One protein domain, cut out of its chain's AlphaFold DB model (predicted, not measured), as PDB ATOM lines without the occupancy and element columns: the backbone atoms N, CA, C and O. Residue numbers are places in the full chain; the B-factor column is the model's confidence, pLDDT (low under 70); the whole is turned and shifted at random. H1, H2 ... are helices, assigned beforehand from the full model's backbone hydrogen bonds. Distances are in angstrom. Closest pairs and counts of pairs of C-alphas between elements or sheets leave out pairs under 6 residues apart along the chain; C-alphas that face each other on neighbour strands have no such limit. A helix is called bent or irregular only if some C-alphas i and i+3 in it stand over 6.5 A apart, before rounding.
ATOM      1  N   THR A 583     136.983 189.913 112.233       90.38
ATOM      2  CA  THR A 583     138.447 189.885 112.408       90.38
ATOM      3  C   THR A 583     138.896 188.692 113.256       90.38
ATOM      4  O   THR A 583     139.880 188.036 112.909       90.38
ATOM      5  N   CYS A 584     138.148 188.338 114.305       93.00
ATOM      6  CA  CYS A 584     138.360 187.104 115.066       93.00
ATOM      7  C   CYS A 584     138.183 185.874 114.167       93.00
ATOM      8  O   CYS A 584     139.099 185.065 114.049       93.00
ATOM      9  N   THR A 585     137.045 185.770 113.472       93.62
ATOM     10  CA  THR A 585     136.722 184.639 112.584       93.62
ATOM     11  C   THR A 585     137.808 184.411 111.526       93.62
ATOM     12  O   THR A 585     138.319 183.298 111.396       93.62
ATOM     13  N   LYS A 586     138.235 185.467 110.818       95.06
ATOM     14  CA  LYS A 586     139.295 185.403 109.798       95.06
ATOM     15  C   LYS A 586     140.610 184.853 110.360       95.06
ATOM     16  O   LYS A 586     141.224 183.988 109.741       95.06
ATOM     17  N   ASN A 587     141.055 185.354 111.510       94.12
ATOM     18  CA  ASN A 587     142.346 184.963 112.078       94.12
ATOM     19  C   ASN A 587     142.307 183.585 112.761       94.12
ATOM     20  O   ASN A 587     143.294 182.855 112.699       94.12
ATOM     21  N   ALA A 588     141.168 183.194 113.341       93.25
ATOM     22  CA  ALA A 588     140.955 181.840 113.855       93.25
ATOM     23  C   ALA A 588     141.057 180.788 112.740       93.25
ATOM     24  O   ALA A 588     141.743 179.784 112.917       93.25
ATOM     25  N   ILE A 589     140.460 181.053 111.569       94.12
ATOM     26  CA  ILE A 589     140.572 180.181 110.388       94.12
ATOM     27  C   ILE A 589     142.043 179.989 109.985       94.12
ATOM     28  O   ILE A 589     142.474 178.849 109.842       94.12
ATOM     29  N   VAL A 590     142.828 181.069 109.882       93.81
ATOM     30  CA  VAL A 590     144.261 181.006 109.523       93.81
ATOM     31  C   VAL A 590     145.069 180.158 110.515       93.81
ATOM     32  O   VAL A 590     145.879 179.330 110.100       93.81
ATOM     33  N   VAL A 591     144.841 180.330 111.821       92.12
ATOM     34  CA  VAL A 591     145.533 179.559 112.869       92.12
ATOM     35  C   VAL A 591     145.132 178.080 112.839       92.12
ATOM     36  O   VAL A 591     146.006 177.214 112.824       92.12
ATOM     37  N   SER A 592     143.833 177.767 112.789       91.88
ATOM     38  CA  SER A 592     143.369 176.375 112.784       91.88
ATOM     39  C   SER A 592     143.715 175.623 111.499       91.88
ATOM     40  O   SER A 592     144.025 174.434 111.587       91.88
ATOM     41  N   GLN A 593     143.718 176.288 110.337       92.62
ATOM     42  CA  GLN A 593     144.189 175.699 109.078       92.62
ATOM     43  C   GLN A 593     145.672 175.334 109.171       92.62
ATOM     44  O   GLN A 593     146.011 174.167 109.000       92.62
ATOM     45  N   TYR A 594     146.532 176.280 109.574       93.06
ATOM     46  CA  TYR A 594     147.965 176.018 109.736       93.06
ATOM     47  C   TYR A 594     148.246 174.810 110.645       93.06
ATOM     48  O   TYR A 594     149.053 173.950 110.292       93.06
ATOM     49  N   LEU A 595     147.556 174.714 111.789       91.69
ATOM     50  CA  LEU A 595     147.702 173.582 112.707       91.69
ATOM     51  C   LEU A 595     147.249 172.254 112.076       91.69
ATOM     52  O   LEU A 595     147.938 171.250 112.238       91.69
ATOM     53  N   ALA A 596     146.143 172.236 111.324       90.56
ATOM     54  CA  ALA A 596     145.671 171.033 110.634       90.56
ATOM     55  C   ALA A 596     146.648 170.571 109.533       90.56
ATOM     56  O   ALA A 596     147.010 169.390 109.486       90.56
ATOM     57  N   ASP A 597     147.126 171.511 108.711       92.00
ATOM     58  CA  ASP A 597     148.064 171.270 107.607       92.00
ATOM     59  C   ASP A 597     149.419 170.727 108.097       92.00
ATOM     60  O   ASP A 597     150.065 169.944 107.404       92.00
ATOM     61  N   HIS A 598     149.836 171.102 109.313       89.06
ATOM     62  CA  HIS A 598     151.081 170.652 109.950       89.06
ATOM     63  C   HIS A 598     150.865 169.502 110.953       89.06
ATOM     64  O   HIS A 598     151.763 169.194 111.741       89.06
ATOM     65  N   HIS A 599     149.682 168.876 110.947       89.56
ATOM     66  CA  HIS A 599     149.293 167.755 111.820       89.56
ATOM     67  C   HIS A 599     149.496 168.022 113.325       89.56
ATOM     68  O   HIS A 599     149.850 167.132 114.096       89.56
ATOM     69  N   GLN A 600     149.270 169.266 113.746       88.12
ATOM     70  CA  GLN A 600     149.373 169.709 115.132       88.12
ATOM     71  C   GLN A 600     148.019 169.592 115.854       88.12
ATOM     72  O   GLN A 600     146.969 169.778 115.228       88.12
ATOM     73  N   PRO A 601     148.007 169.330 117.174       86.06
ATOM     74  CA  PRO A 601     146.776 169.347 117.956       86.06
ATOM     75  C   PRO A 601     146.144 170.746 117.951       86.06
ATOM     76  O   PRO A 601     146.830 171.758 118.098       86.06
ATOM     77  N   GLN A 602     144.819 170.806 117.801       88.00
ATOM     78  CA  GLN A 602     144.074 172.062 117.918       88.00
ATOM     79  C   GLN A 602     144.020 172.519 119.390       88.00
ATOM     80  O   GLN A 602     144.024 171.676 120.293       88.00
ATOM     81  N   PRO A 603     143.926 173.833 119.668       85.38
ATOM     82  CA  PRO A 603     143.750 174.334 121.027       85.38
ATOM     83  C   PRO A 603     142.418 173.843 121.611       85.38
ATOM     84  O   PRO A 603     141.381 173.931 120.957       85.38
ATOM     85  N   SER A 604     142.444 173.342 122.845       80.25
ATOM     86  CA  SER A 604     141.279 172.766 123.523       80.25
ATOM     87  C   SER A 604     141.295 173.099 125.014       80.25
ATOM     88  O   SER A 604     142.352 173.356 125.590       80.25
ATOM     89  N   HIS A 605     140.121 173.069 125.648       68.31
ATOM     90  CA  HIS A 605     139.991 173.146 127.105       68.31
ATOM     91  C   HIS A 605     140.164 171.778 127.795       68.31
ATOM     92  O   HIS A 605     140.285 171.735 129.021       68.31
ATOM     93  N   GLU A 606     140.193 170.679 127.031       73.81
ATOM     94  CA  GLU A 606     140.387 169.314 127.542       73.81
ATOM     95  C   GLU A 606     141.786 169.098 128.170       73.81
ATOM     96  O   GLU A 606     142.726 169.827 127.850       73.81
ATOM     97  N   PRO A 607     141.968 168.118 129.082       55.28
ATOM     98  CA  PRO A 607     143.194 167.965 129.876       55.28
ATOM     99  C   PRO A 607     144.425 167.518 129.074       55.28
ATOM    100  O   PRO A 607     145.536 167.534 129.604       55.28
ATOM    101  N   ASP A 608     144.232 167.065 127.842       70.38
ATOM    102  CA  ASP A 608     145.238 166.673 126.852       70.38
ATOM    103  C   ASP A 608     145.523 167.781 125.817       70.38
ATOM    104  O   ASP A 608     146.412 167.627 124.980       70.38
ATOM    105  N   GLY A 609     144.815 168.916 125.896       70.31
ATOM    106  CA  GLY A 609     145.036 170.077 125.037       70.31
ATOM    107  C   GLY A 609     146.473 170.623 125.130       70.31
ATOM    108  O   GLY A 609     147.077 170.606 126.209       70.31
ATOM    109  N   PRO A 610     147.044 171.125 124.018       76.38
ATOM    110  CA  PRO A 610     148.440 171.551 123.969       76.38
ATOM    111  C   PRO A 610     148.689 172.794 124.833       76.38
ATOM    112  O   PRO A 610     147.954 173.780 124.755       76.38
ATOM    113  N   SER A 611     149.776 172.782 125.611       65.00
ATOM    114  CA  SER A 611     150.176 173.903 126.480       65.00
ATOM    115  C   SER A 611     150.559 175.170 125.702       65.00
ATOM    116  O   SER A 611     150.396 176.279 126.209       65.00
ATOM    117  N   SER A 612     151.017 175.027 124.454       70.31
ATOM    118  CA  SER A 612     151.286 176.129 123.527       70.31
ATOM    119  C   SER A 612     150.356 176.072 122.313       70.31
ATOM    120  O   SER A 612     150.330 175.079 121.592       70.31
ATOM    121  N   THR A 613     149.647 177.170 122.026       75.06
ATOM    122  CA  THR A 613     148.700 177.278 120.892       75.06
ATOM    123  C   THR A 613     149.348 177.070 119.514       75.06
ATOM    124  O   THR A 613     148.646 176.784 118.553       75.06
ATOM    125  N   LEU A 614     150.659 177.295 119.400       80.69
ATOM    126  CA  LEU A 614     151.444 177.206 118.167       80.69
ATOM    127  C   LEU A 614     152.802 176.544 118.476       80.69
ATOM    128  O   LEU A 614     153.369 176.838 119.533       80.69
ATOM    129  N   PRO A 615     153.360 175.709 117.578       78.06
ATOM    130  CA  PRO A 615     154.733 175.209 117.691       78.06
ATOM    131  C   PRO A 615     155.792 176.322 117.689       78.06
ATOM    132  O   PRO A 615     155.619 177.344 117.018       78.06
ATOM    133  N   LYS A 616     156.946 176.088 118.335       67.31
ATOM    134  CA  LYS A 616     158.051 177.072 118.427       67.31
ATOM    135  C   LYS A 616     158.621 177.540 117.072       67.31
ATOM    136  O   LYS A 616     159.212 178.611 117.027       67.31
ATOM    137  N   ALA A 617     158.430 176.777 115.990       71.31
ATOM    138  CA  ALA A 617     158.911 177.083 114.635       71.31
ATOM    139  C   ALA A 617     157.836 177.690 113.696       71.31
ATOM    140  O   ALA A 617     157.988 177.672 112.477       71.31
ATOM    141  N   THR A 618     156.723 178.190 114.241       79.44
ATOM    142  CA  THR A 618     155.589 178.685 113.440       79.44
ATOM    143  C   THR A 618     155.924 179.976 112.667       79.44
ATOM    144  O   THR A 618     156.443 180.913 113.281       79.44
ATOM    145  N   PRO A 619     155.573 180.107 111.367       85.19
ATOM    146  CA  PRO A 619     155.812 181.320 110.582       85.19
ATOM    147  C   PRO A 619     155.199 182.597 111.174       85.19
ATOM    148  O   PRO A 619     154.085 182.593 111.704       85.19
ATOM    149  N   ARG A 620     155.907 183.720 110.998       80.38
ATOM    150  CA  ARG A 620     155.547 185.056 111.509       80.38
ATOM    151  C   ARG A 620     154.103 185.470 111.205       80.38
ATOM    152  O   ARG A 620     153.420 185.961 112.095       80.38
ATOM    153  N   SER A 621     153.611 185.213 109.994       85.81
ATOM    154  CA  SER A 621     152.237 185.534 109.576       85.81
ATOM    155  C   SER A 621     151.162 184.815 110.401       85.81
ATOM    156  O   SER A 621     150.129 185.401 110.723       85.81
ATOM    157  N   ILE A 622     151.409 183.567 110.807       89.12
ATOM    158  CA  ILE A 622     150.490 182.783 111.645       89.12
ATOM    159  C   ILE A 622     150.558 183.253 113.105       89.12
ATOM    160  O   ILE A 622     149.532 183.347 113.783       89.12
ATOM    161  N   GLN A 623     151.749 183.625 113.584       81.69
ATOM    162  CA  GLN A 623     151.903 184.249 114.900       81.69
ATOM    163  C   GLN A 623     151.193 185.615 114.971       81.69
ATOM    164  O   GLN A 623     150.477 185.878 115.939       81.69
ATOM    165  N   GLN A 624     151.306 186.447 113.927       83.81
ATOM    166  CA  GLN A 624     150.564 187.706 113.779       83.81
ATOM    167  C   GLN A 624     149.046 187.467 113.754       83.81
ATOM    168  O   GLN A 624     148.305 188.174 114.443       83.81
ATOM    169  N   ALA A 625     148.571 186.438 113.041       87.00
ATOM    170  CA  ALA A 625     147.158 186.061 113.041       87.00
ATOM    171  C   ALA A 625     146.673 185.694 114.455       87.00
ATOM    172  O   ALA A 625     145.659 186.221 114.913       87.00
ATOM    173  N   ARG A 626     147.435 184.886 115.210       86.88
ATOM    174  CA  ARG A 626     147.133 184.586 116.622       86.88
ATOM    175  C   ARG A 626     147.129 185.838 117.504       86.88
ATOM    176  O   ARG A 626     146.224 185.990 118.320       86.88
ATOM    177  N   GLN A 627     148.104 186.736 117.354       81.50
ATOM    178  CA  GLN A 627     148.148 187.996 118.107       81.50
ATOM    179  C   GLN A 627     146.911 188.861 117.821       81.50
ATOM    180  O   GLN A 627     146.290 189.356 118.760       81.50
ATOM    181  N   THR A 628     146.515 188.968 116.549       84.94
ATOM    182  CA  THR A 628     145.331 189.722 116.096       84.94
ATOM    183  C   THR A 628     144.033 189.102 116.607       84.94
ATOM    184  O   THR A 628     143.151 189.808 117.085       84.94
ATOM    185  N   LEU A 629     143.923 187.770 116.571       88.44
ATOM    186  CA  LEU A 629     142.808 187.037 117.166       88.44
ATOM    187  C   LEU A 629     142.675 187.351 118.664       88.44
ATOM    188  O   LEU A 629     141.587 187.676 119.128       88.44
ATOM    189  N   MET A 630     143.781 187.297 119.414       80.25
ATOM    190  CA  MET A 630     143.783 187.564 120.855       80.25
ATOM    191  C   MET A 630     143.446 189.024 121.195       80.25
ATOM    192  O   MET A 630     142.750 189.262 122.183       80.25
ATOM    193  N   SER A 631     143.917 190.004 120.415       74.06
ATOM    194  CA  SER A 631     143.573 191.414 120.643       74.06
ATOM    195  C   SER A 631     142.118 191.709 120.279       74.06
ATOM    196  O   SER A 631     141.398 192.251 121.116       74.06
ATOM    197  N   SER A 632     141.653 191.295 119.096       84.38
ATOM    198  CA  SER A 632     140.275 191.550 118.660       84.38
ATOM    199  C   SER A 632     139.228 190.807 119.491       84.38
ATOM    200  O   SER A 632     138.160 191.363 119.721       84.38
ATOM    201  N   ALA A 633     139.516 189.601 119.997       84.31
ATOM    202  CA  ALA A 633     138.589 188.883 120.877       84.31
ATOM    203  C   ALA A 633     138.431 189.581 122.240       84.31
ATOM    204  O   ALA A 633     137.327 189.657 122.779       84.31
ATOM    205  N   LEU A 634     139.521 190.137 122.780       75.19
ATOM    206  CA  LEU A 634     139.481 190.910 124.020       75.19
ATOM    207  C   LEU A 634     138.771 192.258 123.834       75.19
ATOM    208  O   LEU A 634     137.984 192.647 124.694       75.19
ATOM    209  N   GLU A 635     139.017 192.955 122.726       74.50
ATOM    210  CA  GLU A 635     138.332 194.211 122.395       74.50
ATOM    211  C   GLU A 635     136.828 193.982 122.162       74.50
ATOM    212  O   GLU A 635     135.997 194.722 122.688       74.50
ATOM    213  N   LEU A 636     136.462 192.894 121.473       83.44
ATOM    214  CA  LEU A 636     135.074 192.463 121.297       83.44
ATOM    215  C   LEU A 636     134.388 192.208 122.647       83.44
ATOM    216  O   LEU A 636     133.281 192.694 122.865       83.44
ATOM    217  N   PHE A 637     135.051 191.508 123.574       76.38
ATOM    218  CA  PHE A 637     134.545 191.296 124.935       76.38
ATOM    219  C   PHE A 637     134.397 192.613 125.717       76.38
ATOM    220  O   PHE A 637     133.375 192.834 126.364       76.38
ATOM    221  N   GLN A 638     135.382 193.512 125.631       65.69
ATOM    222  CA  GLN A 638     135.359 194.821 126.295       65.69
ATOM    223  C   GLN A 638     134.210 195.708 125.806       65.69
ATOM    224  O   GLN A 638     133.526 196.325 126.624       65.69
ATOM    225  N   LEU A 639     133.972 195.757 124.493       71.25
ATOM    226  CA  LEU A 639     132.884 196.539 123.906       71.25
ATOM    227  C   LEU A 639     131.511 195.886 124.129       71.25
ATOM    228  O   LEU A 639     130.545 196.606 124.363       71.25
ATOM    229  N   ALA A 640     131.417 194.550 124.113       76.25
ATOM    230  CA  ALA A 640     130.166 193.830 124.367       76.25
ATOM    231  C   ALA A 640     129.713 193.908 125.837       76.25
ATOM    232  O   ALA A 640     128.526 194.088 126.096       76.25
ATOM    233  N   ALA A 641     130.642 193.820 126.796       63.88
ATOM    234  CA  ALA A 641     130.355 194.043 128.218       63.88
ATOM    235  C   ALA A 641     130.143 195.540 128.539       63.88
ATOM    236  O   ALA A 641     129.403 195.910 129.454       63.88
ATOM    237  N   GLY A 642     130.821 196.421 127.800       52.19
ATOM    238  CA  GLY A 642     130.852 197.856 128.058       52.19
ATOM    239  C   GLY A 642     131.553 198.216 129.381       52.19
ATOM    240  O   GLY A 642     131.787 197.365 130.243       52.19
ATOM    241  N   PRO A 643     131.872 199.501 129.613       40.12
ATOM    242  CA  PRO A 643     132.666 199.913 130.774       40.12
ATOM    243  C   PRO A 643     132.001 199.564 132.114       40.12
ATOM    244  O   PRO A 643     132.689 199.269 133.088       40.12
ATOM    245  N   SER A 644     130.664 199.547 132.178       36.94
ATOM    246  CA  SER A 644     129.942 199.309 133.434       36.94
ATOM    247  C   SER A 644     130.030 197.861 133.935       36.94
ATOM    248  O   SER A 644     129.878 197.627 135.135       36.94
ATOM    249  N   GLU A 645     130.246 196.887 133.046       46.22
ATOM    250  CA  GLU A 645     130.391 195.460 133.385       46.22
ATOM    251  C   GLU A 645     131.855 195.028 133.293       46.22
ATOM    252  O   GLU A 645     132.330 194.265 134.132       46.22
ATOM    253  N   PHE A 646     132.617 195.633 132.378       45.09
ATOM    254  CA  PHE A 646     134.057 195.443 132.299       45.09
ATOM    255  C   PHE A 646     134.807 195.949 133.546       45.09
ATOM    256  O   PHE A 646     135.764 195.306 133.957       45.09
ATOM    257  N   ILE A 647     134.378 197.034 134.209       34.91
ATOM    258  CA  ILE A 647     135.019 197.500 135.460       34.91
ATOM    259  C   ILE A 647     134.885 196.479 136.612       34.91
ATOM    260  O   ILE A 647     135.904 196.169 137.227       34.91
ATOM    261  N   PRO A 648     133.705 195.888 136.892       34.91
ATOM    262  CA  PRO A 648     133.599 194.697 137.738       34.91
ATOM    263  C   PRO A 648     134.521 193.549 137.295       34.91
ATOM    264  O   PRO A 648     135.238 192.994 138.124       34.91
ATOM    265  N   ASN A 649     134.587 193.250 135.993       40.78
ATOM    266  CA  ASN A 649     135.450 192.187 135.457       40.78
ATOM    267  C   ASN A 649     136.962 192.512 135.542       40.78
ATOM    268  O   ASN A 649     137.791 191.611 135.449       40.78
ATOM    269  N   LEU A 650     137.352 193.776 135.762       37.22
ATOM    270  CA  LEU A 650     138.736 194.183 136.044       37.22
ATOM    271  C   LEU A 650     139.168 193.915 137.500       37.22
ATOM    272  O   LEU A 650     140.355 194.074 137.811       37.22
ATOM    273  N   ALA A 651     138.242 193.518 138.383       30.89
ATOM    274  CA  ALA A 651     138.462 193.303 139.814       30.89
ATOM    275  C   ALA A 651     137.973 191.902 140.277       30.89
ATOM    276  O   ALA A 651     136.882 191.785 140.840       30.89
TER     277      ALA A 651
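This is residues 583 to 651 of the 1001 residues of the protein "Zn(2)-C6 fungal-type domain-containing protein" of Xylaria hypoxylon (UniProt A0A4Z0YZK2). A loose helical hairpin: helix H1 and the first part of the longer helix H2 pack on each other at an oblique angle, while the rest of H2 runs on past H1 and turns sharply near its far end. A long looping link, residues 598 to 619, joins the two helices and makes no named element. The printed part has 69 residues with two named helices, H1 then H2, and no named strand; its class is all helix. The whole is loose, with a radius of gyration of the C-alphas of 14.4 A, and elongated, spanning 43 by 27 by 18 A.

Start with H1, residues 583 to 597, and compare it with H2, residues 620 to 649. They touch, and the closest C-alphas, those of Cys 584 and Leu 629, are 4.9 A apart. H2 touches H1 with residues 622 to 633 alone. The two form a helical hairpin, running opposite ways at a steep tilt of 41 degrees. In H1 every O i to N i+4 pair is within hydrogen-bond range; in H2, 22 of 26 are.

Find C-alpha 583 at (138.447, 189.885, 112.408); from there H1 runs 21.5 A to C-alpha 597 at (148.064, 171.270, 107.607). Pick up H2 at C-alpha 620 and go 32.1 A to C-alpha 649 at (135.450, 192.187, 135.457). On the way you meet a kink of 115 degrees near residue 643; H2 is irregular, with C-alphas 640 and 643 9.2 A apart.

The two C-alphas farthest apart, those of His 599 and Ser 644, are 42.9 A apart. The printed part has no cut, and the link from H1 to H2, 22 residues, is long. Look at the B-factor column: the mean pLDDT of the printed part is 76.0, and 16 residues are under 70, among them residues 641 to 651.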